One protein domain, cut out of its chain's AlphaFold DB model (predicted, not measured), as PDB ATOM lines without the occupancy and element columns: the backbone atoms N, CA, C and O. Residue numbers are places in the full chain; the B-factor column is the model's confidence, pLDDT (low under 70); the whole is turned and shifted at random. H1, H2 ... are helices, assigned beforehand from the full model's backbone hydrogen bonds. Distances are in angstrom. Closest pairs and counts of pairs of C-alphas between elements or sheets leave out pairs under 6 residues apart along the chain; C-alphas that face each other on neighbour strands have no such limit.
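AT A GLANCE: This is residues 3 to 62 of the 66 residues of an uncharacterized protein of Euryarchaeota archaeon (UniProt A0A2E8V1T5). A long, slender helical hairpin: H1 and H2 follow each other end to end along one side, and the long H3 folds back beside both. The printed part has 60 residues with three named helices, H1, H2 and H3 in that order, and no named strand; the class is all helix. The whole is loose, a rod of 45 by 16 by 13 A, with a radius of gyration of the C-alphas of 13.5 A.

IN THESE COORDINATES: H1, residues 3 to 12, begins at C-alpha 3 (62.593, 10.323, 25.377) and is 14.3 A long. H2, residues 14 to 28, is 20.8 A long. H3, residues 37 to 60, is 33.9 A long and ends at C-alpha 60 (60.480, 0.159, 21.240).

HOW THE PARTS SIT: H1 and H2 meet only through their link. H3 touches H1 with residues 49 to 58 alone, closest at the C-alphas of Gly 10 and Gly 53, 4.1 A; they run opposite ways at a shallow tilt of 34 degrees, only just short of steep. H2 and H3, a helical hairpin, touch, closest at the C-alphas of Gly 17 and Pro 46, 4.2 A; their tilt of 36 degrees is only just steep. Every O i to N i+4 pair is within hydrogen-bond range in H1 and H2, and 18 of 20 in H3.

THE WHOLE: The C-alphas farthest apart, of Ser 32 and Gly 62, are 45.1 A apart. The printed part has no cut and no long link; residues 61 to 62 are under 70 in pLDDT.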
ATOM      1  N   LEU A   3      63.382   9.715  24.301       87.06
ATOM      2  CA  LEU A   3      62.593  10.323  25.377       87.06
ATOM      3  C   LEU A   3      61.292  10.961  24.850       87.06
ATOM      4  O   LEU A   3      60.199  10.650  25.317       87.06
ATOM      5  N   LEU A   4      61.384  11.807  23.821       89.62
ATOM      6  CA  LEU A   4      60.203  12.484  23.275       89.62
ATOM      7  C   LEU A   4      59.146  11.485  22.784       89.62
ATOM      8  O   LEU A   4      57.977  11.604  23.131       89.62
ATOM      9  N   ARG A   5      59.557  10.445  22.047       87.75
ATOM     10  CA  ARG A   5      58.634   9.408  21.574       87.75
ATOM     11  C   ARG A   5      58.004   8.631  22.726       87.75
ATOM     12  O   ARG A   5      56.813   8.348  22.670       87.75
ATOM     13  N   THR A   6      58.776   8.311  23.767       92.44
ATOM     14  CA  THR A   6      58.228   7.648  24.957       92.44
ATOM     15  C   THR A   6      57.164   8.481  25.649       92.44
ATOM     16  O   THR A   6      56.116   7.942  25.989       92.44
ATOM     17  N   LEU A   7      57.386   9.792  25.791       93.25
ATOM     18  CA  LEU A   7      56.399  10.690  26.386       93.25
ATOM     19  C   LEU A   7      55.147  10.809  25.521       93.25
ATOM     20  O   LEU A   7      54.049  10.788  26.062       93.25
ATOM     21  N   ILE A   8      55.297  10.875  24.196       92.44
ATOM     22  CA  ILE A   8      54.156  10.899  23.273       92.44
ATOM     23  C   ILE A   8      53.339   9.605  23.405       92.44
ATOM     24  O   ILE A   8      52.124   9.669  23.557       92.44
ATOM     25  N   MET A   9      53.988   8.436  23.424       91.75
ATOM     26  CA  MET A   9      53.302   7.149  23.609       91.75
ATOM     27  C   MET A   9      52.596   7.049  24.967       91.75
ATOM     28  O   MET A   9      51.437   6.652  25.016       91.75
ATOM     29  N   GLY A  10      53.252   7.453  26.058       93.00
ATOM     30  CA  GLY A  10      52.625   7.499  27.382       93.00
ATOM     31  C   GLY A  10      51.449   8.475  27.452       93.00
ATOM     32  O   GLY A  10      50.393   8.131  27.972       93.00
ATOM     33  N   GLY A  11      51.595   9.671  26.875       94.31
ATOM     34  CA  GLY A  11      50.547  10.692  26.846       94.31
ATOM     35  C   GLY A  11      49.321  10.269  26.035       94.31
ATOM     36  O   GLY A  11      48.192  10.476  26.470       94.31
ATOM     37  N   MET A  12      49.517   9.597  24.896       95.50
ATOM     38  CA  MET A  12      48.404   9.057  24.103       95.50
ATOM     39  C   MET A  12      47.617   7.974  24.847       95.50
ATOM     40  O   MET A  12      46.446   7.776  24.537       95.50
ATOM     41  N   MET A  13      48.216   7.311  25.845       96.62
ATOM     42  CA  MET A  13      47.549   6.278  26.647       96.62
ATOM     43  C   MET A  13      46.629   6.825  27.749       96.62
ATOM     44  O   MET A  13      45.906   6.043  28.375       96.62
ATOM     45  N   VAL A  14      46.584   8.149  27.952       95.75
ATOM     46  CA  VAL A  14      45.635   8.792  28.878       95.75
ATOM     47  C   VAL A  14      44.196   8.541  28.426       95.75
ATOM     48  O   VAL A  14      43.399   8.003  29.186       95.75
ATOM     49  N   LEU A  15      43.862   8.878  27.175       94.94
ATOM     50  CA  LEU A  15      42.507   8.727  26.632       94.94
ATOM     51  C   LEU A  15      41.977   7.282  26.664       94.94
ATOM     52  O   LEU A  15      40.888   7.085  27.204       94.94
ATOM     53  N   PRO A  16      42.694   6.262  26.146       95.56
ATOM     54  CA  PRO A  16      42.218   4.885  26.224       95.56
ATOM     55  C   PRO A  16      42.148   4.385  27.671       95.56
ATOM     56  O   PRO A  16      41.222   3.651  28.000       95.56
ATOM     57  N   GLY A  17      43.054   4.825  28.555       96.81
ATOM     58  CA  GLY A  17      42.996   4.507  29.983       96.81
ATOM     59  C   GLY A  17      41.736   5.052  30.660       96.81
ATOM     60  O   GLY A  17      41.054   4.318  31.368       96.81
ATOM     61  N   MET A  18      41.387   6.313  30.387       96.50
ATOM     62  CA  MET A  18      40.163   6.950  30.890       96.50
ATOM     63  C   MET A  18      38.900   6.267  30.352       96.50
ATOM     64  O   MET A  18      37.967   6.007  31.109       96.50
ATOM     65  N   PHE A  19      38.875   5.922  29.061       97.44
ATOM     66  CA  PHE A  19      37.753   5.194  28.459       97.44
ATOM     67  C   PHE A  19      37.574   3.802  29.070       97.44
ATOM     68  O   PHE A  19      36.456   3.387  29.364       97.44
ATOM     69  N   LEU A  20      38.676   3.082  29.285       97.19
ATOM     70  CA  LEU A  20      38.644   1.751  29.880       97.19
ATOM     71  C   LEU A  20      38.199   1.804  31.347       97.19
ATOM     72  O   LEU A  20      37.404   0.964  31.763       97.19
ATOM     73  N   ALA A  21      38.633   2.817  32.102       96.62
ATOM     74  CA  ALA A  21      38.155   3.055  33.462       96.62
ATOM     75  C   ALA A  21      36.640   3.288  33.501       96.62
ATOM     76  O   ALA A  21      35.952   2.652  34.296       96.62
ATOM     77  N   LEU A  22      36.111   4.117  32.593       95.75
ATOM     78  CA  LEU A  22      34.674   4.374  32.475       95.75
ATOM     79  C   LEU A  22      33.883   3.086  32.202       95.75
ATOM     80  O   LEU A  22      32.874   2.827  32.850       95.75
ATOM     81  N   ILE A  23      34.353   2.262  31.262       97.00
ATOM     82  CA  ILE A  23      33.705   0.986  30.924       97.00
ATOM     83  C   ILE A  23      33.701   0.050  32.137       97.00
ATOM     84  O   ILE A  23      32.662  -0.518  32.467       97.00
ATOM     85  N   ILE A  24      34.841  -0.096  32.818       96.19
ATOM     86  CA  ILE A  24      34.945  -0.953  34.005       96.19
ATOM     87  C   ILE A  24      34.049  -0.439  35.132       96.19
ATOM     88  O   ILE A  24      33.385  -1.243  35.778       96.19
ATOM     89  N   TRP A  25      33.981   0.876  35.335       96.25
ATOM     90  CA  TRP A  25      33.105   1.484  36.331       96.25
ATOM     91  C   TRP A  25      31.633   1.148  36.066       96.25
ATOM     92  O   TRP A  25      30.960   0.645  36.963       96.25
ATOM     93  N   TYR A  26      31.155   1.297  34.825       96.31
ATOM     94  CA  TYR A  26      29.788   0.908  34.462       96.31
ATOM     95  C   TYR A  26      29.519  -0.588  34.668       96.31
ATOM     96  O   TYR A  26      28.463  -0.952  35.180       96.31
ATOM     97  N   ILE A  27      30.467  -1.461  34.310       95.50
ATOM     98  CA  ILE A  27      30.321  -2.914  34.496       95.50
ATOM     99  C   ILE A  27      30.314  -3.290  35.987       95.50
ATOM    100  O   ILE A  27      29.620  -4.225  36.381       95.50
ATOM    101  N   ALA A  28      31.054  -2.560  36.823       93.06
ATOM    102  CA  ALA A  28      31.121  -2.782  38.265       93.06
ATOM    103  C   ALA A  28      29.865  -2.317  39.030       93.06
ATOM    104  O   ALA A  28      29.739  -2.616  40.216       93.06
ATOM    105  N   GLY A  29      28.938  -1.614  38.370       92.25
ATOM    106  CA  GLY A  29      27.697  -1.104  38.966       92.25
ATOM    107  C   GLY A  29      27.492   0.402  38.798       92.25
ATOM    108  O   GLY A  29      26.446   0.922  39.179       92.25
ATOM    109  N   GLY A  30      28.459   1.107  38.206       92.19
ATOM    110  CA  GLY A  30      28.385   2.539  37.954       92.19
ATOM    111  C   GLY A  30      28.115   3.316  39.238       92.19
ATOM    112  O   GLY A  30      28.894   3.269  40.185       92.19
ATOM    113  N   GLU A  31      26.962   3.975  39.277       90.19
ATOM    114  CA  GLU A  31      26.485   4.815  40.381       90.19
ATOM    115  C   GLU A  31      26.368   4.074  41.724       90.19
ATOM    116  O   GLU A  31      26.366   4.704  42.778       90.19
ATOM    117  N   SER A  32      26.252   2.740  41.710       92.44
ATOM    118  CA  SER A  32      26.197   1.938  42.938       92.44
ATOM    119  C   SER A  32      27.574   1.623  43.527       92.44
ATOM    120  O   SER A  32      27.651   1.074  44.627       92.44
ATOM    121  N   VAL A  33      28.658   1.893  42.795       91.75
ATOM    122  CA  VAL A  33      30.027   1.726  43.290       91.75
ATOM    123  C   VAL A  33      30.332   2.895  44.215       91.75
ATOM    124  O   VAL A  33      30.279   4.042  43.799       91.75
ATOM    125  N   THR A  34      30.659   2.608  45.472       93.25
ATOM    126  CA  THR A  34      31.016   3.636  46.452       93.25
ATOM    127  C   THR A  34      32.518   3.675  46.697       93.25
ATOM    128  O   THR A  34      33.271   2.754  46.358       93.25
ATOM    129  N   GLU A  35      32.960   4.721  47.386       92.31
ATOM    130  CA  GLU A  35      34.318   4.797  47.908       92.31
ATOM    131  C   GLU A  35      34.651   3.598  48.821       92.31
ATOM    132  O   GLU A  35      33.783   3.122  49.563       92.31
ATOM    133  N   PRO A  36      35.898   3.090  48.784       92.62
ATOM    134  CA  PRO A  36      37.048   3.596  48.017       92.62
ATOM    135  C   PRO A  36      37.167   3.003  46.600       92.62
ATOM    136  O   PRO A  36      38.146   3.258  45.898       92.62
ATOM    137  N   LEU A  37      36.228   2.139  46.199       92.50
ATOM    138  CA  LEU A  37      36.362   1.331  44.989       92.50
ATOM    139  C   LEU A  37      36.257   2.182  43.720       92.50
ATOM    140  O   LEU A  37      37.001   1.944  42.768       92.50
ATOM    141  N   GLU A  38      35.395   3.197  43.726       93.12
ATOM    142  CA  GLU A  38      35.266   4.155  42.626       93.12
ATOM    143  C   GLU A  38      36.591   4.888  42.374       93.12
ATOM    144  O   GLU A  38      37.120   4.843  41.261       93.12
ATOM    145  N   SER A  39      37.193   5.463  43.418       93.50
ATOM    146  CA  SER A  39      38.500   6.114  43.317       93.50
ATOM    147  C   SER A  39      39.605   5.175  42.818       93.50
ATOM    148  O   SER A  39      40.441   5.582  42.007       93.50
ATOM    149  N   ILE A  40      39.602   3.897  43.219       95.19
ATOM    150  CA  ILE A  40      40.565   2.915  42.701       95.19
ATOM    151  C   ILE A  40      40.367   2.710  41.197       95.19
ATOM    152  O   ILE A  40      41.335   2.798  40.448       95.19
ATOM    153  N   ILE A  41      39.142   2.466  40.734       93.81
ATOM    154  CA  ILE A  41      38.859   2.221  39.311       93.81
ATOM    155  C   ILE A  41      39.232   3.459  38.481       93.81
ATOM    156  O   ILE A  41      39.997   3.360  37.520       93.81
ATOM    157  N   CYS A  42      38.764   4.636  38.887       93.25
ATOM    158  CA  CYS A  42      38.928   5.870  38.123       93.25
ATOM    159  C   CYS A  42      40.364   6.418  38.118       93.25
ATOM    160  O   CYS A  42      40.699   7.189  37.225       93.25
ATOM    161  N   ASN A  43      41.231   6.016  39.057       95.06
ATOM    162  CA  ASN A  43      42.623   6.482  39.111       95.06
ATOM    163  C   ASN A  43      43.642   5.399  38.743       95.06
ATOM    164  O   ASN A  43      44.566   5.655  37.971       95.06
ATOM    165  N   LEU A  44      43.493   4.180  39.264       95.88
ATOM    166  CA  LEU A  44      44.487   3.124  39.080       95.88
ATOM    167  C   LEU A  44      44.564   2.676  37.621       95.88
ATOM    168  O   LEU A  44      45.657   2.506  37.085       95.88
ATOM    169  N   ILE A  45      43.413   2.531  36.962       96.12
ATOM    170  CA  ILE A  45      43.351   2.095  35.567       96.12
ATOM    171  C   ILE A  45      44.022   3.118  34.630       96.12
ATOM    172  O   ILE A  45      44.920   2.712  33.883       96.12
ATOM    173  N   PRO A  46      43.692   4.428  34.667       96.31
ATOM    174  CA  PRO A  46      44.377   5.404  33.819       96.31
ATOM    175  C   PRO A  46      45.873   5.514  34.121       96.31
ATOM    176  O   PRO A  46      46.674   5.583  33.190       96.31
ATOM    177  N   ILE A  47      46.276   5.459  35.397       97.25
ATOM    178  CA  ILE A  47      47.693   5.515  35.787       97.25
ATOM    179  C   ILE A  47      48.468   4.318  35.222       97.25
ATOM    180  O   ILE A  47      49.538   4.501  34.636       97.25
ATOM    181  N   ILE A  48      47.928   3.102  35.344       97.00
ATOM    182  CA  ILE A  48      48.560   1.898  34.789       97.00
ATOM    183  C   ILE A  48      48.620   1.977  33.262       97.00
ATOM    184  O   ILE A  48      49.659   1.657  32.687       97.00
ATOM    185  N   SER A  49      47.560   2.449  32.598       97.19
ATOM    186  CA  SER A  49      47.536   2.640  31.139       97.19
ATOM    187  C   SER A  49      48.679   3.545  30.663       97.19
ATOM    188  O   SER A  49      49.446   3.182  29.767       97.19
ATOM    189  N   ILE A  50      48.859   4.697  31.317       97.12
ATOM    190  CA  ILE A  50      49.958   5.628  31.026       97.12
ATOM    191  C   ILE A  50      51.312   4.958  31.284       97.12
ATOM    192  O   ILE A  50      52.208   5.028  30.441       97.12
ATOM    193  N   GLY A  51      51.459   4.272  32.422       96.12
ATOM    194  CA  GLY A  51      52.678   3.547  32.779       96.12
ATOM    195  C   GLY A  51      53.069   2.492  31.741       96.12
ATOM    196  O   GLY A  51      54.236   2.408  31.353       96.12
ATOM    197  N   LEU A  52      52.094   1.741  31.222       95.25
ATOM    198  CA  LEU A  52      52.297   0.783  30.136       95.25
ATOM    199  C   LEU A  52      52.721   1.483  28.840       95.25
ATOM    200  O   LEU A  52      53.672   1.039  28.196       95.25
ATOM    201  N   GLY A  53      52.094   2.606  28.481       93.94
ATOM    202  CA  GLY A  53      52.494   3.419  27.327       93.94
ATOM    203  C   GLY A  53      53.941   3.909  27.408       93.94
ATOM    204  O   GLY A  53      54.693   3.812  26.433       93.94
ATOM    205  N   LEU A  54      54.364   4.367  28.589       94.81
ATOM    206  CA  LEU A  54      55.750   4.758  28.853       94.81
ATOM    207  C   LEU A  54      56.705   3.560  28.747       94.81
ATOM    208  O   LEU A  54      57.748   3.661  28.096       94.81
ATOM    209  N   PHE A  55      56.344   2.415  29.335       93.38
ATOM    210  CA  PHE A  55      57.151   1.194  29.303       93.38
ATOM    211  C   PHE A  55      57.358   0.674  27.873       93.38
ATOM    212  O   PHE A  55      58.497   0.450  27.448       93.38
ATOM    213  N   PHE A  56      56.278   0.535  27.098       90.75
ATOM    214  CA  PHE A  56      56.350   0.077  25.711       90.75
ATOM    215  C   PHE A  56      57.051   1.086  24.806       90.75
ATOM    216  O   PHE A  56      57.879   0.692  23.981       90.75
ATOM    217  N   GLY A  57      56.804   2.385  24.999       90.00
ATOM    218  CA  GLY A  57      57.547   3.434  24.310       90.00
ATOM    219  C   GLY A  57      59.052   3.318  24.563       90.00
ATOM    220  O   GLY A  57      59.853   3.485  23.645       90.00
ATOM    221  N   TRP A  58      59.461   2.988  25.792       88.94
ATOM    222  CA  TRP A  58      60.879   2.913  26.168       88.94
ATOM    223  C   TRP A  58      61.587   1.682  25.622       88.94
ATOM    224  O   TRP A  58      62.777   1.758  25.286       88.94
ATOM    225  N   LYS A  59      60.858   0.566  25.528       87.25
ATOM    226  CA  LYS A  59      61.321  -0.684  24.923       87.25
ATOM    227  C   LYS A  59      61.471  -0.563  23.403       87.25
ATOM    228  O   LYS A  59      62.523  -0.921  22.889       87.25
ATOM    229  N   THR A  60      60.481   0.003  22.714       83.06
ATOM    230  CA  THR A  60      60.480   0.159  21.240       83.06
ATOM    231  C   THR A  60      61.324   1.344  20.757       83.06
ATOM    232  O   THR A  60      61.873   1.351  19.659       83.06
ATOM    233  N   GLY A  61      61.519   2.363  21.597       69.31
ATOM    234  CA  GLY A  61      62.338   3.533  21.268       69.31
ATOM    235  C   GLY A  61      63.835   3.246  21.080       69.31
ATOM    236  O   GLY A  61      64.552   4.131  20.614       69.31
ATOM    237  N   GLY A  62      64.311   2.049  21.445       69.25
ATOM    238  CA  GLY A  62      65.683   1.593  21.192       69.25
ATOM    239  C   GLY A  62      65.922   1.087  19.766       69.25
ATOM    240  O   GLY A  62      67.066   1.060  19.329       69.25
TER     241      GLY A  62